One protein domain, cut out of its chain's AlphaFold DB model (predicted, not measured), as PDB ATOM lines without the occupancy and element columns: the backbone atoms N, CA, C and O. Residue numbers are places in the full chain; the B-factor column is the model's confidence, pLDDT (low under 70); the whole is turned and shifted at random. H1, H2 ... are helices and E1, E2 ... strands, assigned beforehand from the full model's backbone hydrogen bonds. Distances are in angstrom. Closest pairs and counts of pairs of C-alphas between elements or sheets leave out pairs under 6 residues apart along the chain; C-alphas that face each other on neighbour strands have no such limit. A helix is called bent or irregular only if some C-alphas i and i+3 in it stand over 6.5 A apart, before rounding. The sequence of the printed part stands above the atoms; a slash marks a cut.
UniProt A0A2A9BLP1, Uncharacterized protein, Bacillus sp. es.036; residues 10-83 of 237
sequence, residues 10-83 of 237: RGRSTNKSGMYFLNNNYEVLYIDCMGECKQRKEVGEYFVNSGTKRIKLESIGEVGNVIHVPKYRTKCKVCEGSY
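Overview. This is residues 10 to 83 of the 237 residues of an uncharacterized protein of Bacillus sp. es.036 (UniProt A0A2A9BLP1). One six-stranded sheet curls like part of a barrel and folds back on itself, with the short strands E4, E3 and E2 in one leaf, the long bent hairpin of E5 and E6 in the other, and E1 as the hinge between them. At one end of the long axis is the short helix H1, and at the other is the loop of residues 58 to 65 between E5 and E6. The printed part has 74 residues, with six named strands followed by one named helix, in the order E1 E2 E3 E4 E5 E6 H1. The sheet's order is E4 E3 E2 E1 E5 E6, all antiparallel, and the class is mostly strand. The whole is compact, with a radius of gyration of the C-alphas of 11.9 A, yet elongated, spanning 39 by 23 by 21 A.

Arrangement. The sheet is strongly twisted, and its curl is 143 degrees from edge to edge. E5, residues 46 to 57, and E6, residues 66 to 76, form a hairpin, with N 53 and O 69 at 2.7 A, within hydrogen-bond range. E5 bends by 111 degrees at residue 50, and E6 bends by 69 degrees at residue 70. E1, residues 10 to 13, is the antiparallel neighbour of E5, with N 12 and O 56 at 2.9 A. E2, residues 19 to 22, is the antiparallel neighbour of E1, with N 20 and O 11 at 2.9 A, within hydrogen-bond range. E3, residues 28 to 32, follows, with N 21 and O 30 at 2.9 A. E4, residues 40 to 42, is an edge strand beside E3, with N 31 and O 41 at 2.9 A. E1 to E4 form a meander, each strand the antiparallel neighbour of the one before. The leaf of E4, E3 and E2 faces E5 and E6 in a folded sheet, one sheet bent back on itself; the closest C-alphas of E3 and E6, Val 28 and Val 69, are 7.4 A apart. H1, residues 77 to 83, only grazes the sheet; the closest C-alphas of E5 and H1, Tyr 46 and Lys 77, are 5.3 A apart. In H1 every O i to N i+4 pair is within hydrogen-bond range.

Along the chain. E1 begins at C-alpha 10 (83.403, 124.294, 72.681). From first to last C-alpha, E1 measures 10.3 A, E2 10.0 A, E3 11.3 A, E4 7.2 A, E5 20.7 A and E6 23.9 A. H1 measures 9.7 A and ends at C-alpha 83 (56.055, 126.456, 73.524).

Size, cuts and confidence. The C-alphas farthest apart, those of Gly 61 and Ser 82, are 39.7 A apart. The printed part has no cut, and no link is long. Confidence is low, under 70, at residues 15 to 17 and 60 to 62.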
ATOM      1  N   ARG A  10      84.656 125.057  72.609       83.12
ATOM      2  CA  ARG A  10      83.403 124.294  72.681       83.12
ATOM      3  C   ARG A  10      83.303 123.617  74.033       83.12
ATOM      4  O   ARG A  10      84.285 123.066  74.526       83.12
ATOM      5  N   GLY A  11      82.111 123.644  74.606       78.38
ATOM      6  CA  GLY A  11      81.820 122.952  75.846       78.38
ATOM      7  C   GLY A  11      80.460 122.279  75.792       78.38
ATOM      8  O   GLY A  11      79.494 122.813  75.237       78.38
ATOM      9  N   ARG A  12      80.370 121.102  76.404       80.88
ATOM     10  CA  ARG A  12      79.117 120.361  76.536       80.88
ATOM     11  C   ARG A  12      78.694 120.339  77.991       80.88
ATOM     12  O   ARG A  12      79.492 120.089  78.896       80.88
ATOM     13  N   SER A  13      77.411 120.593  78.231       76.88
ATOM     14  CA  SER A  13      76.870 120.395  79.570       76.88
ATOM     15  C   SER A  13      76.975 118.925  79.980       76.88
ATOM     16  O   SER A  13      76.607 118.032  79.216       76.88
ATOM     17  N   THR A  14      77.369 118.693  81.232       71.75
ATOM     18  CA  THR A  14      77.412 117.357  81.847       71.75
ATOM     19  C   THR A  14      76.055 116.646  81.828       71.75
ATOM     20  O   THR A  14      76.004 115.423  81.771       71.75
ATOM     21  N   ASN A  15      74.953 117.403  81.786       67.94
ATOM     22  CA  ASN A  15      73.586 116.880  81.811       67.94
ATOM     23  C   ASN A  15      72.934 116.940  80.412       67.94
ATOM     24  O   ASN A  15      71.731 117.174  80.303       67.94
ATOM     25  N   LYS A  16      73.734 116.826  79.337       62.22
ATOM     26  CA  LYS A  16      73.310 116.758  77.917       62.22
ATOM     27  C   LYS A  16      72.392 117.893  77.424       62.22
ATOM     28  O   LYS A  16      71.645 117.722  76.469       62.22
ATOM     29  N   SER A  17      72.438 119.069  78.044       66.00
ATOM     30  CA  SER A  17      71.441 120.129  77.825       66.00
ATOM     31  C   SER A  17      71.940 121.298  76.963       66.00
ATOM     32  O   SER A  17      71.918 122.443  77.412       66.00
ATOM     33  N   GLY A  18      72.362 121.002  75.730       74.56
ATOM     34  CA  GLY A  18      72.797 121.986  74.726       74.56
ATOM     35  C   GLY A  18      74.320 122.139  74.620       74.56
ATOM     36  O   GLY A  18      75.052 121.851  75.575       74.56
ATOM     37  N   MET A  19      74.788 122.560  73.441       86.88
ATOM     38  CA  MET A  19      76.198 122.870  73.171       86.88
ATOM     39  C   MET A  19      76.453 124.359  73.415       86.88
ATOM     40  O   MET A  19      75.648 125.201  73.013       86.88
ATOM     41  N   TYR A  20      77.555 124.661  74.099       89.88
ATOM     42  CA  TYR A  20      77.958 126.008  74.488       89.88
ATOM     43  C   TYR A  20      79.222 126.401  73.729       89.88
ATOM     44  O   TYR A  20      80.152 125.598  73.596       89.88
ATOM     45  N   PHE A  21      79.264 127.648  73.272       90.94
ATOM     46  CA  PHE A  21      80.402 128.210  72.556       90.94
ATOM     47  C   PHE A  21      80.919 129.400  73.337       90.94
ATOM     48  O   PHE A  21      80.172 130.347  73.599       90.94
ATOM     49  N   LEU A  22      82.185 129.318  73.727       90.81
ATOM     50  CA  LEU A  22      82.807 130.255  74.642       90.81
ATOM     51  C   LEU A  22      83.951 131.000  73.960       90.81
ATOM     52  O   LEU A  22      84.607 130.464  73.057       90.81
ATOM     53  N   ASN A  23      84.192 132.232  74.402       89.94
ATOM     54  CA  ASN A  23      85.401 132.964  74.036       89.94
ATOM     55  C   ASN A  23      86.621 132.465  74.837       89.94
ATOM     56  O   ASN A  23      86.535 131.530  75.640       89.94
ATOM     57  N   ASN A  24      87.778 133.094  74.624       86.88
ATOM     58  CA  ASN A  24      89.020 132.726  75.312       86.88
ATOM     59  C   ASN A  24      88.979 132.974  76.829       86.88
ATOM     60  O   ASN A  24      89.706 132.305  77.559       86.88
ATOM     61  N   ASN A  25      88.089 133.857  77.290       89.06
ATOM     62  CA  ASN A  25      87.866 134.179  78.700       89.06
ATOM     63  C   ASN A  25      86.808 133.271  79.354       89.06
ATOM     64  O   ASN A  25      86.397 133.526  80.482       89.06
ATOM     65  N   TYR A  26      86.362 132.212  78.665       87.38
ATOM     66  CA  TYR A  26      85.311 131.293  79.121       87.38
ATOM     67  C   TYR A  26      83.934 131.942  79.319       87.38
ATOM     68  O   TYR A  26      83.078 131.393  80.018       87.38
ATOM     69  N   GLU A  27      83.674 133.068  78.659       90.12
ATOM     70  CA  GLU A  27      82.340 133.655  78.601       90.12
ATOM     71  C   GLU A  27      81.535 132.951  77.511       90.12
ATOM     72  O   GLU A  27      82.008 132.766  76.386       90.12
ATOM     73  N   VAL A  28      80.310 132.542  77.838       91.31
ATOM     74  CA  VAL A  28      79.412 131.921  76.862       91.31
ATOM     75  C   VAL A  28      78.923 133.000  75.901       91.31
ATOM     76  O   VAL A  28      78.243 133.934  76.314       91.31
ATOM     77  N   LEU A  29      79.228 132.843  74.616       93.06
ATOM     78  CA  LEU A  29      78.764 133.746  73.562       93.06
ATOM     79  C   LEU A  29      77.527 133.196  72.861       93.06
ATOM     80  O   LEU A  29      76.568 133.928  72.627       93.06
ATOM     81  N   TYR A  30      77.524 131.891  72.576       93.56
ATOM     82  CA  TYR A  30      76.430 131.241  71.863       93.56
ATOM     83  C   TYR A  30      76.020 129.924  72.512       93.56
ATOM     84  O   TYR A  30      76.823 129.236  73.151       93.56
ATOM     85  N   ILE A  31      74.763 129.551  72.288       92.69
ATOM     86  CA  ILE A  31      74.179 128.273  72.697       92.69
ATOM     87  C   ILE A  31      73.382 127.716  71.515       92.69
ATOM     88  O   ILE A  31      72.682 128.463  70.820       92.69
ATOM     89  N   ASP A  32      73.466 126.406  71.292       93.94
ATOM     90  CA  ASP A  32      72.593 125.716  70.340       93.94
ATOM     91  C   ASP A  32      71.200 125.494  70.954       93.94
ATOM     92  O   ASP A  32      71.050 124.865  72.008       93.94
ATOM     93  N   CYS A  33      70.165 126.009  70.287       93.06
ATOM     94  CA  CYS A  33      68.792 125.926  70.765       93.06
ATOM     95  C   CYS A  33      68.285 124.484  70.684       93.06
ATOM     96  O   CYS A  33      68.218 123.896  69.609       93.06
ATOM     97  N   MET A  34      67.815 123.930  71.802       92.12
ATOM     98  CA  MET A  34      67.187 122.605  71.823       92.12
ATOM     99  C   MET A  34      65.696 122.628  71.450       92.12
ATOM    100  O   MET A  34      65.060 121.573  71.400       92.12
ATOM    101  N   GLY A  35      65.128 123.807  71.179       90.50
ATOM    102  CA  GLY A  35      63.759 123.981  70.688       90.50
ATOM    103  C   GLY A  35      63.584 123.522  69.239       90.50
ATOM    104  O   GLY A  35      64.411 122.786  68.709       90.50
ATOM    105  N   GLU A  36      62.509 123.956  68.592       91.00
ATOM    106  CA  GLU A  36      62.207 123.574  67.204       91.00
ATOM    107  C   GLU A  36      63.179 124.186  66.195       91.00
ATOM    108  O   GLU A  36      63.496 123.541  65.205       91.00
ATOM    109  N   CYS A  37      63.720 125.385  66.458       93.31
ATOM    110  CA  CYS A  37      64.585 126.043  65.476       93.31
ATOM    111  C   CYS A  37      65.942 125.352  65.292       93.31
ATOM    112  O   CYS A  37      66.559 125.536  64.251       93.31
ATOM    113  N   LYS A  38      66.433 124.608  66.296       93.00
ATOM    114  CA  LYS A  38      67.748 123.931  66.289       93.00
ATOM    115  C   LYS A  38      68.946 124.824  65.906       93.00
ATOM    116  O   LYS A  38      70.008 124.321  65.563       93.00
ATOM    117  N   GLN A  39      68.790 126.147  65.982       94.44
ATOM    118  CA  GLN A  39      69.797 127.128  65.578       94.44
ATOM    119  C   GLN A  39      70.733 127.498  66.727       94.44
ATOM    120  O   GLN A  39      70.316 127.587  67.886       94.44
ATOM    121  N   ARG A  40      71.981 127.817  66.377       94.69
ATOM    122  CA  ARG A  40      72.916 128.522  67.259       94.69
ATOM    123  C   ARG A  40      72.494 129.980  67.400       94.69
ATOM    124  O   ARG A  40      72.271 130.645  66.392       94.69
ATOM    125  N   LYS A  41      72.413 130.479  68.633       95.12
ATOM    126  CA  LYS A  41      72.041 131.871  68.926       95.12
ATOM    127  C   LYS A  41      72.895 132.458  70.037       95.12
ATOM    128  O   LYS A  41      73.447 131.709  70.842       95.12
ATOM    129  N   GLU A  42      72.982 133.781  70.068       96.12
ATOM    130  CA  GLU A  42      73.667 134.522  71.127       96.12
ATOM    131  C   GLU A  42      73.020 134.265  72.490       96.12
ATOM    132  O   GLU A  42      71.814 134.037  72.581       96.12
ATOM    133  N   VAL A  43      73.797 134.316  73.572       94.19
ATOM    134  CA  VAL A  43      73.275 134.079  74.932       94.19
ATOM    135  C   VAL A  43      72.154 135.038  75.340       94.19
ATOM    136  O   VAL A  43      71.280 134.642  76.112       94.19
ATOM    137  N   GLY A  44      72.122 136.256  74.784       95.38
ATOM    138  CA  GLY A  44      71.041 137.228  74.993       95.38
ATOM    139  C   GLY A  44      69.672 136.753  74.487       95.38
ATOM    140  O   GLY A  44      68.635 137.197  74.986       95.38
ATOM    141  N   GLU A  45      69.652 135.779  73.574       96.06
ATOM    142  CA  GLU A  45      68.444 135.143  73.039       96.06
ATOM    143  C   GLU A  45      67.885 134.043  73.954       96.06
ATOM    144  O   GLU A  45      66.900 133.390  73.604       96.06
ATOM    145  N   TYR A  46      68.488 133.805  75.120       95.31
ATOM    146  CA  TYR A  46      68.057 132.790  76.080       95.31
ATOM    147  C   TYR A  46      67.649 133.428  77.406       95.31
ATOM    148  O   TYR A  46      68.148 134.476  77.808       95.31
ATOM    149  N   PHE A  47      66.718 132.786  78.108       94.44
ATOM    150  CA  PHE A  47      66.419 133.146  79.492       94.44
ATOM    151  C   PHE A  47      67.506 132.600  80.420       94.44
ATOM    152  O   PHE A  47      67.937 131.453  80.269       94.44
ATOM    153  N   VAL A  48      67.906 133.400  81.404       93.44
ATOM    154  CA  VAL A  48      68.823 132.989  82.470       93.44
ATOM    155  C   VAL A  48      67.992 132.471  83.642       93.44
ATOM    156  O   VAL A  48      67.100 133.159  84.128       93.44
ATOM    157  N   ASN A  49      68.254 131.241  84.078       90.75
ATOM    158  CA  ASN A  49      67.718 130.699  85.321       90.75
ATOM    159  C   ASN A  49      68.672 131.016  86.478       90.75
ATOM    160  O   ASN A  49      69.855 131.285  86.271       90.75
ATOM    161  N   SER A  50      68.176 130.899  87.708       90.56
ATOM    162  CA  SER A  50      69.015 131.004  88.896       90.56
ATOM    163  C   SER A  50      70.099 129.914  88.938       90.56
ATOM    164  O   SER A  50      69.890 128.758  88.541       90.56
ATOM    165  N   GLY A  51      71.272 130.304  89.440       92.44
ATOM    166  CA  GLY A  51      72.416 129.426  89.672       92.44
ATOM    167  C   GLY A  51      73.367 129.269  88.484       92.44
ATOM    168  O   GLY A  51      73.268 129.938  87.453       92.44
ATOM    169  N   THR A  52      74.321 128.353  88.652       90.75
ATOM    170  CA  THR A  52      75.354 128.049  87.656       90.75
ATOM    171  C   THR A  52      75.207 126.632  87.106       90.75
ATOM    172  O   THR A  52      74.466 125.794  87.629       90.75
ATOM    173  N   LYS A  53      75.889 126.363  85.996       88.50
ATOM    174  CA  LYS A  53      75.870 125.096  85.275       88.50
ATOM    175  C   LYS A  53      77.295 124.655  84.975       88.50
ATOM    176  O   LYS A  53      78.104 125.452  84.508       88.50
ATOM    177  N   ARG A  54      77.575 123.372  85.211       91.31
ATOM    178  CA  ARG A  54      78.866 122.745  84.908       91.31
ATOM    179  C   ARG A  54      78.954 122.406  83.420       91.31
ATOM    180  O   ARG A  54      78.068 121.733  82.875       91.31
ATOM    181  N   ILE A  55      80.025 122.855  82.776       87.69
ATOM    182  CA  ILE A  55      80.330 122.575  81.371       87.69
ATOM    183  C   ILE A  55      81.697 121.914  81.292       87.69
ATOM    184  O   ILE A  55      82.661 122.433  81.847       87.69
ATOM    185  N   LYS A  56      81.766 120.781  80.588       88.25
ATOM    186  CA  LYS A  56      83.016 120.092  80.272       88.25
ATOM    187  C   LYS A  56      83.532 120.610  78.930       88.25
ATOM    188  O   LYS A  56      82.792 120.565  77.943       88.25
ATOM    189  N   LEU A  57      84.756 121.128  78.904       86.31
ATOM    190  CA  LEU A  57      85.384 121.651  77.689       86.31
ATOM    191  C   LEU A  57      85.801 120.511  76.746       86.31
ATOM    192  O   LEU A  57      86.239 119.445  77.189       86.31
ATOM    193  N   GLU A  58      85.641 120.749  75.444       83.25
ATOM    194  CA  GLU A  58      85.961 119.827  74.343       83.25
ATOM    195  C   GLU A  58      87.091 120.376  73.435       83.25
ATOM    196  O   GLU A  58      87.406 119.780  72.405       83.25
ATOM    197  N   SER A  59      87.703 121.518  73.773       76.75
ATOM    198  CA  SER A  59      88.827 122.116  73.029       76.75
ATOM    199  C   SER A  59      90.133 121.326  73.200       76.75
ATOM    200  O   SER A  59      90.462 120.888  74.301       76.75
ATOM    201  N   ILE A  60      90.908 121.188  72.113       63.03
ATOM    202  CA  ILE A  60      92.244 120.563  72.107       63.03
ATOM    203  C   ILE A  60      93.130 121.272  73.147       63.03
ATOM    204  O   ILE A  60      93.286 122.488  73.083       63.03
ATOM    205  N   GLY A  61      93.670 120.518  74.111       66.88
ATOM    206  CA  GLY A  61      94.494 121.028  75.221       66.88
ATOM    207  C   GLY A  61      93.746 121.320  76.531       66.88
ATOM    208  O   GLY A  61      94.382 121.427  77.573       66.88
ATOM    209  N   GLU A  62      92.410 121.388  76.518       68.31
ATOM    210  CA  GLU A  62      91.575 121.658  77.711       68.31
ATOM    211  C   GLU A  62      90.496 120.583  77.927       68.31
ATOM    212  O   GLU A  62      89.594 120.735  78.757       68.31
ATOM    213  N   VAL A  63      90.574 119.489  77.162       75.50
ATOM    214  CA  VAL A  63      89.623 118.378  77.214       75.50
ATOM    215  C   VAL A  63      89.556 117.836  78.636       75.50
ATOM    216  O   VAL A  63      90.548 117.368  79.183       75.50
ATOM    217  N   GLY A  64      88.363 117.857  79.228       72.56
ATOM    218  CA  GLY A  64      88.157 117.336  80.580       72.56
ATOM    219  C   GLY A  64      87.966 118.397  81.653       72.56
ATOM    220  O   GLY A  64      87.297 118.102  82.646       72.56
ATOM    221  N   ASN A  65      88.444 119.621  81.425       85.12
ATOM    222  CA  ASN A  65      88.274 120.722  82.368       85.12
ATOM    223  C   ASN A  65      86.794 121.087  82.519       85.12
ATOM    224  O   ASN A  65      86.031 121.100  81.546       85.12
ATOM    225  N   VAL A  66      86.390 121.379  83.757       87.00
ATOM    226  CA  VAL A  66      85.019 121.757  84.098       87.00
ATOM    227  C   VAL A  66      84.988 123.212  84.527       87.00
ATOM    228  O   VAL A  66      85.672 123.596  85.469       87.00
ATOM    229  N   ILE A  67      84.145 123.999  83.867       90.75
ATOM    230  CA  ILE A  67      83.879 125.394  84.225       90.75
ATOM    231  C   ILE A  67      82.435 125.560  84.697       90.75
ATOM    232  O   ILE A  67      81.558 124.750  84.373       90.75
ATOM    233  N   HIS A  68      82.190 126.625  85.454       91.69
ATOM    234  CA  HIS A  68      80.862 127.027  85.904       91.69
ATOM    235  C   HIS A  68      80.423 128.271  85.136       91.69
ATOM    236  O   HIS A  68      81.109 129.284  85.155       91.69
ATOM    237  N   VAL A  69      79.268 128.199  84.479       90.62
ATOM    238  CA  VAL A  69      78.680 129.328  83.737       90.62
ATOM    239  C   VAL A  69      77.260 129.613  84.230       90.62
ATOM    240  O   VAL A  69      76.668 128.733  84.862       90.62
ATOM    241  N   PRO A  70      76.656 130.781  83.939       93.06
ATOM    242  CA  PRO A  70      75.244 131.016  84.231       93.06
ATOM    243  C   PRO A  70      74.331 129.940  83.626       93.06
ATOM    244  O   PRO A  70      74.573 129.404  82.538       93.06
ATOM    245  N   LYS A  71      73.258 129.588  84.336       93.19
ATOM    246  CA  LYS A  71      72.342 128.529  83.905       93.19
ATOM    247  C   LYS A  71      71.306 129.059  82.911       93.19
ATOM    248  O   LYS A  71      70.210 129.444  83.292       93.19
ATOM    249  N   TYR A  72      71.601 129.005  81.620       92.56
ATOM    250  CA  TYR A  72      70.625 129.348  80.578       92.56
ATOM    251  C   TYR A  72      69.564 128.251  80.381       92.56
ATOM    252  O   TYR A  72      69.851 127.053  80.522       92.56
ATOM    253  N   ARG A  73      68.337 128.650  80.018       91.50
ATOM    254  CA  ARG A  73      67.324 127.728  79.481       91.50
ATOM    255  C   ARG A  73      67.816 127.111  78.180       91.50
ATOM    256  O   ARG A  73      68.625 127.677  77.457       91.50
ATOM    257  N   THR A  74      67.316 125.922  77.883       91.25
ATOM    258  CA  THR A  74      67.793 125.128  76.747       91.25
ATOM    259  C   THR A  74      67.126 125.496  75.427       91.25
ATOM    260  O   THR A  74      67.577 125.055  74.375       91.25
ATOM    261  N   LYS A  75      66.039 126.270  75.464       93.94
ATOM    262  CA  LYS A  75      65.355 126.807  74.286       93.94
ATOM    263  C   LYS A  75      65.536 128.324  74.262       93.94
ATOM    264  O   LYS A  75      65.512 128.962  75.314       93.94
ATOM    265  N   CYS A  76      65.715 128.888  73.070       95.50
ATOM    266  CA  CYS A  76      65.757 130.339  72.898       95.50
ATOM    267  C   CYS A  76      64.396 130.966  73.235       95.50
ATOM    268  O   CYS A  76      63.372 130.286  73.162       95.50
ATOM    269  N   LYS A  77      64.378 132.265  73.545       96.31
ATOM    270  CA  LYS A  77      63.188 133.040  73.926       96.31
ATOM    271  C   LYS A  77      62.023 132.857  72.952       96.31
ATOM    272  O   LYS A  77      60.898 132.669  73.394       96.31
ATOM    273  N   VAL A  78      62.298 132.816  71.645       95.75
ATOM    274  CA  VAL A  78      61.279 132.595  70.602       95.75
ATOM    275  C   VAL A  78      60.664 131.192  70.686       95.75
ATOM    276  O   VAL A  78      59.444 131.052  70.751       95.75
ATOM    277  N   CYS A  79      61.490 130.140  70.718       94.00
ATOM    278  CA  CYS A  79      60.996 128.761  70.837       94.00
ATOM    279  C   CYS A  79      60.286 128.519  72.172       94.00
ATOM    280  O   CYS A  79      59.334 127.747  72.235       94.00
ATOM    281  N   GLU A  80      60.768 129.160  73.233       92.38
ATOM    282  CA  GLU A  80      60.164 129.104  74.555       92.38
ATOM    283  C   GLU A  80      58.797 129.807  74.560       92.38
ATOM    284  O   GLU A  80      57.826 129.236  75.047       92.38
ATOM    285  N   GLY A  81      58.692 130.985  73.936       91.75
ATOM    286  CA  GLY A  81      57.433 131.706  73.750       91.75
ATOM    287  C   GLY A  81      56.402 130.881  72.978       91.75
ATOM    288  O   GLY A  81      55.300 130.674  73.475       91.75
ATOM    289  N   SER A  82      56.785 130.310  71.829       91.06
ATOM    290  CA  SER A  82      55.914 129.404  71.059       91.06
ATOM    291  C   SER A  82      55.461 128.192  71.885       91.06
ATOM    292  O   SER A  82      54.276 127.848  71.909       91.06
ATOM    293  N   TYR A  83      56.382 127.564  72.626       88.75
ATOM    294  CA  TYR A  83      56.055 126.456  73.524       88.75
ATOM    295  C   TYR A  83      55.032 126.865  74.591       88.75
ATOM    296  O   TYR A  83      54.057 126.140  74.794       88.75
TER     297      TYR A  83